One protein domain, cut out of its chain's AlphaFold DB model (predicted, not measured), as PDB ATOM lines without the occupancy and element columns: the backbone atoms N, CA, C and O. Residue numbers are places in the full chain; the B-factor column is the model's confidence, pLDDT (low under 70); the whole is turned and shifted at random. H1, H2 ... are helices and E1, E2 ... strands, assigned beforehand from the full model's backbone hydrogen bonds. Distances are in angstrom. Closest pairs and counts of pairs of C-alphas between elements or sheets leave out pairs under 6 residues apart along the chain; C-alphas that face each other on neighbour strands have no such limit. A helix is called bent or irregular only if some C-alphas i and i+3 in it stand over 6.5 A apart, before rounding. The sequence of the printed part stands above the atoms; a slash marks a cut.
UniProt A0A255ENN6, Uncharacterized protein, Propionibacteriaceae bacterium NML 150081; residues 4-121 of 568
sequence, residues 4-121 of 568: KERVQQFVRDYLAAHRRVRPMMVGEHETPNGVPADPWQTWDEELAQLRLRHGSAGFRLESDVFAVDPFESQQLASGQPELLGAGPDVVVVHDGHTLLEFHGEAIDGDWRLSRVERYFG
ATOM      1  N   LYS A   4     390.139 622.639 438.935       90.19
ATOM      2  CA  LYS A   4     390.985 621.710 438.170       90.19
ATOM      3  C   LYS A   4     390.421 621.427 436.775       90.19
ATOM      4  O   LYS A   4     391.165 621.417 435.798       90.19
ATOM      5  N   GLU A   5     389.117 621.177 436.681       90.69
ATOM      6  CA  GLU A   5     388.455 620.883 435.408       90.69
ATOM      7  C   GLU A   5     388.480 622.099 434.479       90.69
ATOM      8  O   GLU A   5     388.719 621.940 433.279       90.69
ATOM      9  N   ARG A   6     388.307 623.309 435.039       91.62
ATOM     10  CA  ARG A   6     388.403 624.564 434.288       91.62
ATOM     11  C   ARG A   6     389.771 624.731 433.665       91.62
ATOM     12  O   ARG A   6     389.843 624.927 432.458       91.62
ATOM     13  N   VAL A   7     390.835 624.638 434.457       89.06
ATOM     14  CA  VAL A   7     392.201 624.863 433.960       89.06
ATOM     15  C   VAL A   7     392.580 623.828 432.912       89.06
ATOM     16  O   VAL A   7     393.085 624.178 431.849       89.06
ATOM     17  N   GLN A   8     392.234 622.559 433.131       86.38
ATOM     18  CA  GLN A   8     392.456 621.523 432.126       86.38
ATOM     19  C   GLN A   8     391.690 621.789 430.823       86.38
ATOM     20  O   GLN A   8     392.202 621.492 429.743       86.38
ATOM     21  N   GLN A   9     390.464 622.320 430.893       89.56
ATOM     22  CA  GLN A   9     389.710 622.689 429.695       89.56
ATOM     23  C   GLN A   9     390.275 623.943 429.021       89.56
ATOM     24  O   GLN A   9     390.379 623.954 427.798       89.56
ATOM     25  N   PHE A  10     390.663 624.959 429.793       89.06
ATOM     26  CA  PHE A  10     391.308 626.167 429.287       89.06
ATOM     27  C   PHE A  10     392.573 625.816 428.504       89.06
ATOM     28  O   PHE A  10     392.675 626.184 427.340       89.06
ATOM     29  N   VAL A  11     393.473 625.017 429.086       83.44
ATOM     30  CA  VAL A  11     394.707 624.590 428.413       83.44
ATOM     31  C   VAL A  11     394.396 623.829 427.123       83.44
ATOM     32  O   VAL A  11     394.983 624.108 426.083       83.44
ATOM     33  N   ARG A  12     393.430 622.898 427.133       84.69
ATOM     34  CA  ARG A  12     393.027 622.187 425.904       84.69
ATOM     35  C   ARG A  12     392.534 623.135 424.813       84.69
ATOM     36  O   ARG A  12     392.887 622.947 423.649       84.69
ATOM     37  N   ASP A  13     391.709 624.109 425.181       88.75
ATOM     38  CA  ASP A  13     391.146 625.072 424.240       88.75
ATOM     39  C   ASP A  13     392.221 626.026 423.709       88.75
ATOM     40  O   ASP A  13     392.247 626.284 422.505       88.75
ATOM     41  N   TYR A  14     393.133 626.478 424.576       84.44
ATOM     42  CA  TYR A  14     394.297 627.289 424.224       84.44
ATOM     43  C   TYR A  14     395.175 626.578 423.190       84.44
ATOM     44  O   TYR A  14     395.413 627.088 422.099       84.44
ATOM     45  N   LEU A  15     395.544 625.324 423.456       79.00
ATOM     46  CA  LEU A  15     396.333 624.511 422.527       79.00
ATOM     47  C   LEU A  15     395.611 624.218 421.212       79.00
ATOM     48  O   LEU A  15     396.242 623.937 420.191       79.00
ATOM     49  N   ALA A  16     394.278 624.205 421.221       83.94
ATOM     50  CA  ALA A  16     393.493 624.070 420.004       83.94
ATOM     51  C   ALA A  16     393.487 625.372 419.188       83.94
ATOM     52  O   ALA A  16     393.596 625.288 417.968       83.94
ATOM     53  N   ALA A  17     393.363 626.534 419.836       83.56
ATOM     54  CA  ALA A  17     393.482 627.849 419.203       83.56
ATOM     55  C   ALA A  17     394.865 628.040 418.581       83.56
ATOM     56  O   ALA A  17     394.977 628.276 417.382       83.56
ATOM     57  N   HIS A  18     395.915 627.787 419.357       77.44
ATOM     58  CA  HIS A  18     397.289 627.868 418.888       77.44
ATOM     59  C   HIS A  18     397.536 626.968 417.656       77.44
ATOM     60  O   HIS A  18     398.051 627.421 416.640       77.44
ATOM     61  N   ARG A  19     397.057 625.711 417.663       79.00
ATOM     62  CA  ARG A  19     397.150 624.813 416.489       79.00
ATOM     63  C   ARG A  19     396.415 625.317 415.240       79.00
ATOM     64  O   ARG A  19     396.760 624.869 414.149       79.00
ATOM     65  N   ARG A  20     395.402 626.180 415.383       80.12
ATOM     66  CA  ARG A  20     394.696 626.796 414.248       80.12
ATOM     67  C   ARG A  20     395.476 627.969 413.663       80.12
ATOM     68  O   ARG A  20     395.534 628.071 412.444       80.12
ATOM     69  N   VAL A  21     396.065 628.808 414.516       77.69
ATOM     70  CA  VAL A  21     396.720 630.058 414.099       77.69
ATOM     71  C   VAL A  21     398.179 629.850 413.696       77.69
ATOM     72  O   VAL A  21     398.622 630.444 412.721       77.69
ATOM     73  N   ARG A  22     398.917 628.947 414.358       73.44
ATOM     74  CA  ARG A  22     400.347 628.707 414.092       73.44
ATOM     75  C   ARG A  22     400.694 628.515 412.605       73.44
ATOM     76  O   ARG A  22     401.661 629.122 412.164       73.44
ATOM     77  N   PRO A  23     399.951 627.728 411.798       73.50
ATOM     78  CA  PRO A  23     400.265 627.592 410.372       73.50
ATOM     79  C   PRO A  23     400.205 628.914 409.594       73.50
ATOM     80  O   PRO A  23     400.929 629.059 408.621       73.50
ATOM     81  N   MET A  24     399.376 629.869 410.034       73.06
ATOM     82  CA  MET A  24     399.219 631.192 409.416       73.06
ATOM     83  C   MET A  24     400.388 632.133 409.746       73.06
ATOM     84  O   MET A  24     400.636 633.068 408.998       73.06
ATOM     85  N   MET A  25     401.106 631.877 410.847       68.31
ATOM     86  CA  MET A  25     402.291 632.640 411.260       68.31
ATOM     87  C   MET A  25     403.587 632.158 410.590       68.31
ATOM     88  O   MET A  25     404.533 632.922 410.466       68.31
ATOM     89  N   VAL A  26     403.646 630.886 410.172       60.81
ATOM     90  CA  VAL A  26     404.874 630.221 409.684       60.81
ATOM     91  C   VAL A  26     404.910 630.098 408.142       60.81
ATOM     92  O   VAL A  26     405.885 629.594 407.588       60.81
ATOM     93  N   GLY A  27     403.882 630.552 407.408       53.88
ATOM     94  CA  GLY A  27     403.892 630.535 405.935       53.88
ATOM     95  C   GLY A  27     402.666 631.145 405.238       53.88
ATOM     96  O   GLY A  27     401.582 631.232 405.810       53.88
ATOM     97  N   GLU A  28     402.858 631.543 403.971       47.22
ATOM     98  CA  GLU A  28     401.890 632.214 403.085       47.22
ATOM     99  C   GLU A  28     400.571 631.434 402.942       47.22
ATOM    100  O   GLU A  28     400.491 630.410 402.252       47.22
ATOM    101  N   HIS A  29     399.497 631.922 403.561       48.31
ATOM    102  CA  HIS A  29     398.147 631.418 403.318       48.31
ATOM    103  C   HIS A  29     397.233 632.542 402.830       48.31
ATOM    104  O   HIS A  29     396.736 633.364 403.598       48.31
ATOM    105  N   GLU A  30     396.952 632.523 401.527       45.47
ATOM    106  CA  GLU A  30     395.765 633.167 400.980       45.47
ATOM    107  C   GLU A  30     394.518 632.448 401.515       45.47
ATOM    108  O   GLU A  30     394.392 631.220 401.451       45.47
ATOM    109  N   THR A  31     393.557 633.208 402.043       51.28
ATOM    110  CA  THR A  31     392.221 632.669 402.333       51.28
ATOM    111  C   THR A  31     391.549 632.179 401.039       51.28
ATOM    112  O   THR A  31     391.942 632.597 399.948       51.28
ATOM    113  N   PRO A  32     390.458 631.382 401.097       47.31
ATOM    114  CA  PRO A  32     389.696 630.964 399.908       47.31
ATOM    115  C   PRO A  32     389.207 632.108 398.994       47.31
ATOM    116  O   PRO A  32     388.695 631.839 397.908       47.31
ATOM    117  N   ASN A  33     389.345 633.364 399.436       50.47
ATOM    118  CA  ASN A  33     388.938 634.583 398.743       50.47
ATOM    119  C   ASN A  33     390.117 635.485 398.317       50.47
ATOM    120  O   ASN A  33     389.862 636.601 397.867       50.47
ATOM    121  N   GLY A  34     391.377 635.052 398.463       50.19
ATOM    122  CA  GLY A  34     392.552 635.830 398.037       50.19
ATOM    123  C   GLY A  34     392.856 637.063 398.898       50.19
ATOM    124  O   GLY A  34     393.532 637.979 398.441       50.19
ATOM    125  N   VAL A  35     392.339 637.120 400.129       49.81
ATOM    126  CA  VAL A  35     392.730 638.132 401.126       49.81
ATOM    127  C   VAL A  35     393.712 637.468 402.096       49.81
ATOM    128  O   VAL A  35     393.360 636.401 402.615       49.81
ATOM    129  N   PRO A  36     394.909 638.029 402.347       53.47
ATOM    130  CA  PRO A  36     395.779 637.556 403.420       53.47
ATOM    131  C   PRO A  36     395.015 637.670 404.742       53.47
ATOM    132  O   PRO A  36     394.525 638.747 405.077       53.47
ATOM    133  N   ALA A  37     394.826 636.561 405.455       62.00
ATOM    134  CA  ALA A  37     394.280 636.639 406.805       62.00
ATOM    135  C   ALA A  37     395.379 637.174 407.720       62.00
ATOM    136  O   ALA A  37     396.451 636.579 407.761       62.00
ATOM    137  N   ASP A  38     395.106 638.266 408.432       74.62
ATOM    138  CA  ASP A  38     396.011 638.767 409.460       74.62
ATOM    139  C   ASP A  38     396.071 637.731 410.599       74.62
ATOM    140  O   ASP A  38     395.057 637.474 411.274       74.62
ATOM    141  N   PRO A  39     397.218 637.056 410.787       73.94
ATOM    142  CA  PRO A  39     397.330 636.013 411.786       73.94
ATOM    143  C   PRO A  39     397.313 636.592 413.210       73.94
ATOM    144  O   PRO A  39     396.879 635.888 414.123       73.94
ATOM    145  N   TRP A  40     397.683 637.866 413.401       74.62
ATOM    146  CA  TRP A  40     397.607 638.561 414.689       74.62
ATOM    147  C   TRP A  40     396.164 638.883 415.051       74.62
ATOM    148  O   TRP A  40     395.712 638.511 416.131       74.62
ATOM    149  N   GLN A  41     395.390 639.423 414.104       79.88
ATOM    150  CA  GLN A  41     393.949 639.597 414.296       79.88
ATOM    151  C   GLN A  41     393.260 638.258 414.610       79.88
ATOM    152  O   GLN A  41     392.424 638.165 415.510       79.88
ATOM    153  N   THR A  42     393.620 637.195 413.884       81.06
ATOM    154  CA  THR A  42     393.053 635.857 414.117       81.06
ATOM    155  C   THR A  42     393.421 635.333 415.511       81.06
ATOM    156  O   THR A  42     392.594 634.707 416.178       81.06
ATOM    157  N   TRP A  43     394.644 635.600 415.980       82.31
ATOM    158  CA  TRP A  43     395.061 635.257 417.335       82.31
ATOM    159  C   TRP A  43     394.284 636.024 418.401       82.31
ATOM    160  O   TRP A  43     393.771 635.412 419.340       82.31
ATOM    161  N   ASP A  44     394.125 637.334 418.232       80.81
ATOM    162  CA  ASP A  44     393.365 638.178 419.151       80.81
ATOM    163  C   ASP A  44     391.908 637.727 419.272       80.81
ATOM    164  O   ASP A  44     391.350 637.677 420.375       80.81
ATOM    165  N   GLU A  45     391.290 637.336 418.157       85.31
ATOM    166  CA  GLU A  45     389.942 636.770 418.140       85.31
ATOM    167  C   GLU A  45     389.869 635.449 418.924       85.31
ATOM    168  O   GLU A  45     388.944 635.247 419.720       85.31
ATOM    169  N   GLU A  46     390.849 634.558 418.763       86.94
ATOM    170  CA  GLU A  46     390.936 633.307 419.520       86.94
ATOM    171  C   GLU A  46     391.144 633.549 421.024       86.94
ATOM    172  O   GLU A  46     390.434 632.963 421.854       86.94
ATOM    173  N   LEU A  47     392.047 634.462 421.395       83.12
ATOM    174  CA  LEU A  47     392.245 634.883 422.782       83.12
ATOM    175  C   LEU A  47     390.964 635.487 423.367       83.12
ATOM    176  O   LEU A  47     390.586 635.157 424.495       83.12
ATOM    177  N   ALA A  48     390.235 636.311 422.609       85.06
ATOM    178  CA  ALA A  48     388.951 636.863 423.034       85.06
ATOM    179  C   ALA A  48     387.910 635.762 423.301       85.06
ATOM    180  O   ALA A  48     387.198 635.813 424.310       85.06
ATOM    181  N   GLN A  49     387.847 634.720 422.465       89.81
ATOM    182  CA  GLN A  49     386.967 633.569 422.703       89.81
ATOM    183  C   GLN A  49     387.358 632.777 423.955       89.81
ATOM    184  O   GLN A  49     386.480 632.325 424.698       89.81
ATOM    185  N   LEU A  50     388.656 632.612 424.219       89.88
ATOM    186  CA  LEU A  50     389.143 631.975 425.445       89.88
ATOM    187  C   LEU A  50     388.768 632.794 426.685       89.88
ATOM    188  O   LEU A  50     388.243 632.220 427.645       89.88
ATOM    189  N   ARG A  51     388.947 634.122 426.640       89.38
ATOM    190  CA  ARG A  51     388.541 635.050 427.710       89.38
ATOM    191  C   ARG A  51     387.044 634.929 428.004       89.38
ATOM    192  O   ARG A  51     386.669 634.730 429.153       89.38
ATOM    193  N   LEU A  52     386.190 634.939 426.980       90.19
ATOM    194  CA  LEU A  52     384.734 634.798 427.146       90.19
ATOM    195  C   LEU A  52     384.320 633.441 427.733       90.19
ATOM    196  O   LEU A  52     383.373 633.347 428.519       90.19
ATOM    197  N   ARG A  53     385.000 632.362 427.334       92.12
ATOM    198  CA  ARG A  53     384.624 631.000 427.731       92.12
ATOM    199  C   ARG A  53     385.075 630.649 429.143       92.12
ATOM    200  O   ARG A  53     384.345 629.950 429.849       92.12
ATOM    201  N   HIS A  54     386.263 631.100 429.536       92.56
ATOM    202  CA  HIS A  54     386.920 630.656 430.768       92.56
ATOM    203  C   HIS A  54     387.078 631.755 431.811       92.56
ATOM    204  O   HIS A  54     387.089 631.436 432.999       92.56
ATOM    205  N   GLY A  55     387.160 633.009 431.380       90.88
ATOM    206  CA  GLY A  55     387.417 634.163 432.231       90.88
ATOM    207  C   GLY A  55     386.217 634.652 433.031       90.88
ATOM    208  O   GLY A  55     385.060 634.370 432.697       90.88
ATOM    209  N   SER A  56     386.509 635.407 434.086       91.19
ATOM    210  CA  SER A  56     385.590 636.324 434.747       91.19
ATOM    211  C   SER A  56     385.669 637.725 434.126       91.19
ATOM    212  O   SER A  56     386.406 637.974 433.167       91.19
ATOM    213  N   ALA A  57     384.851 638.654 434.629       82.62
ATOM    214  CA  ALA A  57     384.880 640.033 434.163       82.62
ATOM    215  C   ALA A  57     386.239 640.674 434.486       82.62
ATOM    216  O   ALA A  57     386.673 640.659 435.632       82.62
ATOM    217  N   GLY A  58     386.895 641.252 433.478       74.50
ATOM    218  CA  GLY A  58     388.222 641.856 433.633       74.50
ATOM    219  C   GLY A  58     389.392 640.887 433.454       74.50
ATOM    220  O   GLY A  58     390.526 641.352 433.422       74.50
ATOM    221  N   PHE A  59     389.140 639.586 433.257       80.88
ATOM    222  CA  PHE A  59     390.194 638.630 432.920       80.88
ATOM    223  C   PHE A  59     390.892 639.022 431.615       80.88
ATOM    224  O   PHE A  59     390.269 639.083 430.547       80.88
ATOM    225  N   ARG A  60     392.203 639.253 431.708       69.75
ATOM    226  CA  ARG A  60     393.089 639.468 430.567       69.75
ATOM    227  C   ARG A  60     393.987 638.246 430.403       69.75
ATOM    228  O   ARG A  60     394.482 637.689 431.376       69.75
ATOM    229  N   LEU A  61     394.135 637.821 429.153       67.25
ATOM    230  CA  LEU A  61     395.215 636.929 428.740       67.25
ATOM    231  C   LEU A  61     396.269 637.857 428.172       67.25
ATOM    232  O   LEU A  61     396.039 638.408 427.094       67.25
ATOM    233  N   GLU A  62     397.308 638.118 428.949       56.22
ATOM    234  CA  GLU A  62     398.446 638.906 428.495       56.22
ATOM    235  C   GLU A  62     399.255 638.043 427.504       56.22
ATOM    236  O   GLU A  62     399.303 636.810 427.620       56.22
ATOM    237  N   SER A  63     399.735 638.669 426.428       44.66
ATOM    238  CA  SER A  63     400.385 638.003 425.289       44.66
ATOM    239  C   SER A  63     401.765 637.437 425.629       44.66
ATOM    240  O   SER A  63     402.225 636.527 424.954       44.66
ATOM    241  N   ASP A  64     402.385 637.935 426.691       42.25
ATOM    242  CA  ASP A  64     403.639 637.491 427.313       42.25
ATOM    243  C   ASP A  64     403.502 636.141 428.055       42.25
ATOM    244  O   ASP A  64     404.410 635.306 428.052       42.25
ATOM    245  N   VAL A  65     402.338 635.872 428.657       49.09
ATOM    246  CA  VAL A  65     402.026 634.573 429.277       49.09
ATOM    247  C   VAL A  65     401.582 633.560 428.220       49.09
ATOM    248  O   VAL A  65     401.804 632.355 428.360       49.09
ATOM    249  N   PHE A  66     400.938 634.039 427.157       52.38
ATOM    250  CA  PHE A  66     400.330 633.216 426.118       52.38
ATOM    251  C   PHE A  66     400.640 633.774 424.726       52.38
ATOM    252  O   PHE A  66     399.765 634.313 424.039       52.38
ATOM    253  N   ALA A  67     401.903 633.628 424.323       49.22
ATOM    254  CA  ALA A  67     402.387 634.029 423.010       49.22
ATOM    255  C   ALA A  67     401.911 633.070 421.907       49.22
ATOM    256  O   ALA A  67     401.612 631.895 422.142       49.22
ATOM    257  N   VAL A  68     401.862 633.579 420.672       44.19
ATOM    258  CA  VAL A  68     401.569 632.759 419.483       44.19
ATOM    259  C   VAL A  68     402.687 631.764 419.212       44.19
ATOM    260  O   VAL A  68     402.433 630.711 418.629       44.19
ATOM    261  N   ASP A  69     403.904 632.079 419.653       44.69
ATOM    262  CA  ASP A  69     405.021 631.160 419.600       44.69
ATOM    263  C   ASP A  69     405.131 630.348 420.910       44.69
ATOM    264  O   ASP A  69     405.418 630.896 421.974       44.69
ATOM    265  N   PRO A  70     404.884 629.028 420.883       41.06
ATOM    266  CA  PRO A  70     404.948 628.159 422.048       41.06
ATOM    267  C   PRO A  70     406.379 627.698 422.353       41.06
ATOM    268  O   PRO A  70     406.532 626.788 423.173       41.06
ATOM    269  N   PHE A  71     407.414 628.221 421.682       35.00
ATOM    270  CA  PHE A  71     408.786 627.746 421.886       35.00
ATOM    271  C   PHE A  71     409.281 627.886 423.337       35.00
ATOM    272  O   PHE A  71     410.136 627.097 423.732       35.00
ATOM    273  N   GLU A  72     408.664 628.730 424.170       44.34
ATOM    274  CA  GLU A  72     408.953 628.776 425.612       44.34
ATOM    275  C   GLU A  72     408.135 627.796 426.477       44.34
ATOM    276  O   GLU A  72     408.527 627.486 427.598       44.34
ATOM    277  N   SER A  73     407.021 627.260 425.970       46.91
ATOM    278  CA  SER A  73     406.140 626.331 426.700       46.91
ATOM    279  C   SER A  73     405.945 625.016 425.939       46.91
ATOM    280  O   SER A  73     404.828 624.514 425.747       46.91
ATOM    281  N   GLN A  74     407.052 624.402 425.500       43.03
ATOM    282  CA  GLN A  74     407.050 623.144 424.734       43.03
ATOM    283  C   GLN A  74     406.203 622.027 425.387       43.03
ATOM    284  O   GLN A  74     405.659 621.154 424.698       43.03
ATOM    285  N   GLN A  75     406.026 622.046 426.711       48.38
ATOM    286  CA  GLN A  75     405.252 621.038 427.437       48.38
ATOM    287  C   GLN A  75     403.745 621.346 427.534       48.38
ATOM    288  O   GLN A  75     402.933 620.414 427.494       48.38
ATOM    289  N   LEU A  76     403.339 622.625 427.528       52.19
ATOM    290  CA  LEU A  76     401.947 622.986 427.237       52.19
ATOM    291  C   LEU A  76     401.613 622.550 425.810       52.19
ATOM    292  O   LEU A  76     400.634 621.833 425.612       52.19
ATOM    293  N   ALA A  77     402.466 622.872 424.831       48.19
ATOM    294  CA  ALA A  77     402.289 622.491 423.427       48.19
ATOM    295  C   ALA A  77     402.192 620.970 423.198       48.19
ATOM    296  O   ALA A  77     401.390 620.517 422.373       48.19
ATOM    297  N   SER A  78     402.955 620.171 423.954       52.88
ATOM    298  CA  SER A  78     402.903 618.699 423.906       52.88
ATOM    299  C   SER A  78     401.728 618.082 424.684       52.88
ATOM    300  O   SER A  78     401.471 616.881 424.570       52.88
ATOM    301  N   GLY A  79     400.947 618.897 425.404       51.75
ATOM    302  CA  GLY A  79     399.676 618.503 426.010       51.75
ATOM    303  C   GLY A  79     399.789 617.744 427.333       51.75
ATOM    304  O   GLY A  79     398.830 617.056 427.698       51.75
ATOM    305  N   GLN A  80     400.910 617.853 428.057       58.28
ATOM    306  CA  GLN A  80     401.081 617.229 429.379       58.28
ATOM    307  C   GLN A  80     401.586 618.200 430.463       58.28
ATOM    308  O   GLN A  80     402.622 617.938 431.065       58.28
ATOM    309  N   PRO A  81     400.858 619.292 430.768       67.38
ATOM    310  CA  PRO A  81     401.133 620.073 431.970       67.38
ATOM    311  C   PRO A  81     400.980 619.213 433.233       67.38
ATOM    312  O   PRO A  81     399.967 618.519 433.405       67.38
ATOM    313  N   GLU A  82     401.951 619.284 434.142       76.31
ATOM    314  CA  GLU A  82     401.859 618.636 435.447       76.31
ATOM    315  C   GLU A  82     401.034 619.511 436.396       76.31
ATOM    316  O   GLU A  82     401.354 620.668 436.655       76.31
ATOM    317  N   LEU A  83     399.940 618.960 436.927       81.50
ATOM    318  CA  LEU A  83     399.155 619.634 437.955       81.50
ATOM    319  C   LEU A  83     399.823 619.431 439.319       81.50
ATOM    320  O   LEU A  83     399.702 618.350 439.899       81.50
ATOM    321  N   LEU A  84     400.439 620.484 439.847       79.62
ATOM    322  CA  LEU A  84     401.115 620.456 441.145       79.62
ATOM    323  C   LEU A  84     400.143 620.657 442.316       79.62
ATOM    324  O   LEU A  84     400.320 620.077 443.387       79.62
ATOM    325  N   GLY A  85     399.076 621.436 442.117       82.62
ATOM    326  CA  GLY A  85     398.094 621.717 443.164       82.62
ATOM    327  C   GLY A  85     396.801 622.325 442.630       82.62
ATOM    328  O   GLY A  85     396.788 622.986 441.598       82.62
ATOM    329  N   ALA A  86     395.690 622.096 443.331       85.00
ATOM    330  CA  ALA A  86     394.402 622.721 443.031       85.00
ATOM    331  C   ALA A  86     393.680 623.064 444.339       85.00
ATOM    332  O   ALA A  86     393.247 622.173 445.073       85.00
ATOM    333  N   GLY A  87     393.587 624.359 444.627       86.44
ATOM    334  CA  GLY A  87     392.802 624.939 445.707       86.44
ATOM    335  C   GLY A  87     391.507 625.582 445.194       86.44
ATOM    336  O   GLY A  87     391.228 625.541 443.995       86.44
ATOM    337  N   PRO A  88     390.703 626.174 446.095       84.62
ATOM    338  CA  PRO A  88     389.465 626.860 445.719       84.62
ATOM    339  C   PRO A  88     389.707 628.104 444.852       84.62
ATOM    340  O   PRO A  88     388.874 628.401 444.002       84.62
ATOM    341  N   ASP A  89     390.847 628.779 445.024       88.00
ATOM    342  CA  ASP A  89     391.122 630.076 444.384       88.00
ATOM    343  C   ASP A  89     392.292 630.027 443.390       88.00
ATOM    344  O   ASP A  89     392.439 630.922 442.562       88.00
ATOM    345  N   VAL A  90     393.121 628.978 443.447       90.94
ATOM    346  CA  VAL A  90     394.322 628.845 442.614       90.94
ATOM    347  C   VAL A  90     394.550 627.402 442.184       90.94
ATOM    348  O   VAL A  90     394.353 626.457 442.953       90.94
ATOM    349  N   VAL A  91     395.000 627.230 440.950       88.38
ATOM    350  CA  VAL A  91     395.440 625.956 440.389       88.38
ATOM    351  C   VAL A  91     396.850 626.147 439.847       88.38
ATOM    352  O   VAL A  91     397.081 627.028 439.026       88.38
ATOM    353  N   VAL A  92     397.780 625.317 440.309       87.81
ATOM    354  CA  VAL A  92     399.203 625.417 439.980       87.81
ATOM    355  C   VAL A  92     399.571 624.340 438.976       87.81
ATOM    356  O   VAL A  92     399.313 623.150 439.194       87.81
ATOM    357  N   VAL A  93     400.178 624.771 437.881       84.50
ATOM    358  CA  VAL A  93     400.582 623.942 436.753       84.50
ATOM    359  C   VAL A  93     402.064 624.163 436.482       84.50
ATOM    360  O   VAL A  93     402.522 625.294 436.504       84.50
ATOM    361  N   HIS A  94     402.800 623.097 436.193       80.38
ATOM    362  CA  HIS A  94     404.166 623.177 435.690       80.38
ATOM    363  C   HIS A  94     404.197 622.684 434.246       80.38
ATOM    364  O   HIS A  94     403.664 621.613 433.943       80.38
ATOM    365  N   ASP A  95     404.800 623.466 433.356       69.56
ATOM    366  CA  ASP A  95     404.910 623.151 431.930       69.56
ATOM    367  C   ASP A  95     406.334 622.766 431.514       69.56
ATOM    368  O   ASP A  95     406.725 622.934 430.365       69.56
ATOM    369  N   GLY A  96     407.135 622.274 432.453       65.88
ATOM    370  CA  GLY A  96     408.477 621.760 432.184       65.88
ATOM    371  C   GLY A  96     409.561 622.824 432.223       65.88
ATOM    372  O   GLY A  96     410.704 622.474 432.503       65.88
ATOM    373  N   HIS A  97     409.191 624.085 432.011       66.88
ATOM    374  CA  HIS A  97     410.102 625.227 432.016       66.88
ATOM    375  C   HIS A  97     409.668 626.298 433.020       66.88
ATOM    376  O   HIS A  97     410.508 626.925 433.661       66.88
ATOM    377  N   THR A  98     408.360 626.491 433.180       73.38
ATOM    378  CA  THR A  98     407.760 627.540 434.002       73.38
ATOM    379  C   THR A  98     406.672 626.982 434.913       73.38
ATOM    380  O   THR A  98     406.041 625.950 434.649       73.38
ATOM    381  N   LEU A  99     406.444 627.692 436.014       80.50
ATOM    382  CA  LEU A  99     405.315 627.465 436.899       80.50
ATOM    383  C   LEU A  99     404.228 628.494 436.584       80.50
ATOM    384  O   LEU A  99     404.462 629.700 436.589       80.50
ATOM    385  N   LEU A 100     403.022 628.000 436.316       84.88
ATOM    386  CA  LEU A 100     401.836 628.791 436.031       84.88
ATOM    387  C   LEU A 100     400.838 628.687 437.179       84.88
ATOM    388  O   LEU A 100     400.399 627.593 437.549       84.88
ATOM    389  N   GLU A 101     400.412 629.830 437.700       88.75
ATOM    390  CA  GLU A 101     399.326 629.910 438.672       88.75
ATOM    391  C   GLU A 101     398.069 630.465 438.011       88.75
ATOM    392  O   GLU A 101     397.985 631.637 437.652       88.75
ATOM    393  N   PHE A 102     397.055 629.617 437.873       89.56
ATOM    394  CA  PHE A 102     395.732 629.996 437.398       89.56
ATOM    395  C   PHE A 102     394.882 630.387 438.596       89.56
ATOM    396  O   PHE A 102     394.447 629.523 439.360       89.56
ATOM    397  N   HIS A 103     394.625 631.679 438.754       90.50
ATOM    398  CA  HIS A 103     393.747 632.180 439.803       90.50
ATOM    399  C   HIS A 103     392.332 632.326 439.261       90.50
ATOM    400  O   HIS A 103     392.117 632.605 438.075       90.50
ATOM    401  N   GLY A 104     391.350 632.151 440.130       91.44
ATOM    402  CA  GLY A 104     389.962 632.282 439.735       91.44
ATOM    403  C   GLY A 104     389.010 632.388 440.903       91.44
ATOM    404  O   GLY A 104     389.373 632.229 442.064       91.44
ATOM    405  N   GLU A 105     387.768 632.687 440.563       92.94
ATOM    406  CA  GLU A 105     386.702 632.986 441.505       92.94
ATOM    407  C   GLU A 105     385.426 632.228 441.134       92.94
ATOM    408  O   GLU A 105     385.154 631.943 439.964       92.94
ATOM    409  N   ALA A 106     384.623 631.878 442.138       92.31
ATOM    410  CA  ALA A 106     383.343 631.218 441.922       92.31
ATOM    411  C   ALA A 106     382.253 632.249 441.592       92.31
ATOM    412  O   ALA A 106     381.814 632.999 442.464       92.31
ATOM    413  N   ILE A 107     381.759 632.233 440.353       91.50
ATOM    414  CA  ILE A 107     380.652 633.076 439.886       91.50
ATOM    415  C   ILE A 107     379.439 632.179 439.660       91.50
ATOM    416  O   ILE A 107     379.468 631.297 438.807       91.50
ATOM    417  N   ASP A 108     378.383 632.361 440.455       90.69
ATOM    418  CA  ASP A 108     377.152 631.556 440.389       90.69
ATOM    419  C   ASP A 108     377.395 630.029 440.444       90.69
ATOM    420  O   ASP A 108     376.700 629.234 439.809       90.69
ATOM    421  N   GLY A 109     378.397 629.600 441.222       88.00
ATOM    422  CA  GLY A 109     378.796 628.189 441.341       88.00
ATOM    423  C   GLY A 109     379.667 627.678 440.187       88.00
ATOM    424  O   GLY A 109     379.944 626.481 440.093       88.00
ATOM    425  N   ASP A 110     380.115 628.572 439.308       92.62
ATOM    426  CA  ASP A 110     381.016 628.285 438.206       92.62
ATOM    427  C   ASP A 110     382.369 628.966 438.436       92.62
ATOM    428  O   ASP A 110     382.456 630.189 438.439       92.62
ATOM    429  N   TRP A 111     383.436 628.188 438.641       95.00
ATOM    430  CA  TRP A 111     384.770 628.758 438.834       95.00
ATOM    431  C   TRP A 111     385.295 629.335 437.517       95.00
ATOM    432  O   TRP A 111     385.306 628.625 436.502       95.00
ATOM    433  N   ARG A 112     385.687 630.608 437.514       94.44
ATOM    434  CA  ARG A 112     386.124 631.377 436.342       94.44
ATOM    435  C   ARG A 112     387.518 631.940 436.571       94.44
ATOM    436  O   ARG A 112     387.818 632.384 437.672       94.44
ATOM    437  N   LEU A 113     388.342 631.921 435.526       92.19
ATOM    438  CA  LEU A 113     389.700 632.457 435.570       92.19
ATOM    439  C   LEU A 113     389.650 633.967 435.767       92.19
ATOM    440  O   LEU A 113     389.008 634.661 434.987       92.19
ATOM    441  N   SER A 114     390.339 634.464 436.782       89.31
ATOM    442  CA  SER A 114     390.483 635.900 437.019       89.31
ATOM    443  C   SER A 114     391.848 636.415 436.582       89.31
ATOM    444  O   SER A 114     391.945 637.557 436.144       89.31
ATOM    445  N   ARG A 115     392.889 635.572 436.637       84.62
ATOM    446  CA  ARG A 115     394.233 635.861 436.111       84.62
ATOM    447  C   ARG A 115     395.060 634.588 435.941       84.62
ATOM    448  O   ARG A 115     394.746 633.548 436.525       84.62
ATOM    449  N   VAL A 116     396.151 634.705 435.194       85.06
ATOM    450  CA  VAL A 116     397.224 633.708 435.146       85.06
ATOM    451  C   VAL A 116     398.532 634.404 435.502       85.06
ATOM    452  O   VAL A 116     398.767 635.520 435.054       85.06
ATOM    453  N   GLU A 117     399.348 633.778 436.340       80.81
ATOM    454  CA  GLU A 117     400.687 634.260 436.686       80.81
ATOM    455  C   GLU A 117     401.721 633.265 436.173       80.81
ATOM    456  O   GLU A 117     401.504 632.056 436.282       80.81
ATOM    457  N   ARG A 118     402.830 633.774 435.642       79.38
ATOM    458  CA  ARG A 118     403.946 632.980 435.139       79.38
ATOM    459  C   ARG A 118     405.183 633.237 435.986       79.38
ATOM    460  O   ARG A 118     405.473 634.379 436.325       79.38
ATOM    461  N   TYR A 119     405.890 632.162 436.305       76.81
ATOM    462  CA  TYR A 119     407.119 632.186 437.082       76.81
ATOM    463  C   TYR A 119     408.193 631.368 436.372       76.81
ATOM    464  O   TYR A 119     407.981 630.200 436.026       76.81
ATOM    465  N   PHE A 120     409.351 631.988 436.162       73.00
ATOM    466  CA  PHE A 120     410.559 631.319 435.697       73.00
ATOM    467  C   PHE A 120     411.319 630.828 436.933       73.00
ATOM    468  O   PHE A 120     411.944 631.628 437.625       73.00
ATOM    469  N   GLY A 121     411.202 629.535 437.251       76.56
ATOM    470  CA  GLY A 121     411.782 628.936 438.458       76.56
ATOM    471  C   GLY A 121     410.799 628.758 439.623       76.56
ATOM    472  O   GLY A 121     409.586 628.661 439.425       76.56
TER     473      GLY A 121
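AT A GLANCE: This is residues 4 to 121 of the 568 residues of an uncharacterized protein of Propionibacteriaceae bacterium NML 150081 (UniProt A0A255ENN6). A long helical hairpin, H1 and H2, stands with one end at a twisted sheet of four strands, E1 to E4, where residues 4 to 10 of H1 pack on the sheet. The hairpin makes the length of the whole, and residues 30 to 35 stick out at its far end; short H3 and an unnamed stretch, residues 55 to 73, lie beside it. The printed part has 118 residues, with H1, H2, H3, E1, E2, E3 and E4 in that order along the chain; the sheet's order is E1 - E2 - E3 - E4, antiparallel throughout, and the class is mixed. It is compact, with a radius of gyration of the C-alphas of 15.1 A, and spans 49 by 32 by 19 A, only just elongated.

HOW THE PARTS SIT: H1, residues 4 to 25, and H2, residues 39 to 54, form a helical hairpin: they touch, closest at the C-alphas of Met 24 and Pro 39, 5.7 A, and run opposite ways at a shallow tilt of 12 degrees. H3, residues 74 to 77, only just touches H1, with 3 pairs of C-alphas within 8 A; H1 touches H3 with residues 11 to 15 alone, and the closest C-alphas of the two are those of Leu 15 and Ala 77, 6.4 A apart. H2 and H3 are apart. E1, residues 82 to 86, E2, residues 90 to 94, E3, residues 99 to 107, and E4, residues 110 to 119, form a meander, each strand the antiparallel neighbour of the one before. N 84 and O 92 of the hairpin E1 and E2 are 3.0 A apart, N 91 and O 102 of E2 and E3 2.8 A, and N 103 and O 115 of E3 and E4 2.9 A, each within hydrogen-bond range. The sheet is twisted, with C-alphas up to 4.2 A off its best plane, and E4 bends by 52 degrees at residue 114. H1 on one face of this sheet gives two layers, a helix over a sheet; the closest C-alphas of H1 and E1 are Lys 4 and Ala 86, 6.0 A. H2 only grazes the sheet with residues 51 to 54, its His 54 C-alpha 5.7 A from that of Arg 112. Every O i to N i+4 pair is within hydrogen-bond range in H2 and 16 of 18 are in H1, while H3 is too short for such a pair.

IN THESE COORDINATES: H1 begins at C-alpha 4 (390.985, 621.710, 438.170) and measures 31.2 A; it has a kink of 28 degrees near residue 19 and is only just irregular, C-alphas 20 and 23 being 6.8 A apart. H2 measures 22.3 A, E3 25.5 A and E4 26.4 A, ending at C-alpha 119 (407.119, 632.186, 437.082).

THE WHOLE: The two C-alphas farthest apart are those of Gly 34 and Gly 87, 48.9 A. The printed part has no cut; the links H1 to H2, 13 residues, and H2 to H3, 19 residues, are long. Mean pLDDT of the printed part is 74.3, with residues 25 to 37, 60 to 81 and 95 to 97 under 70.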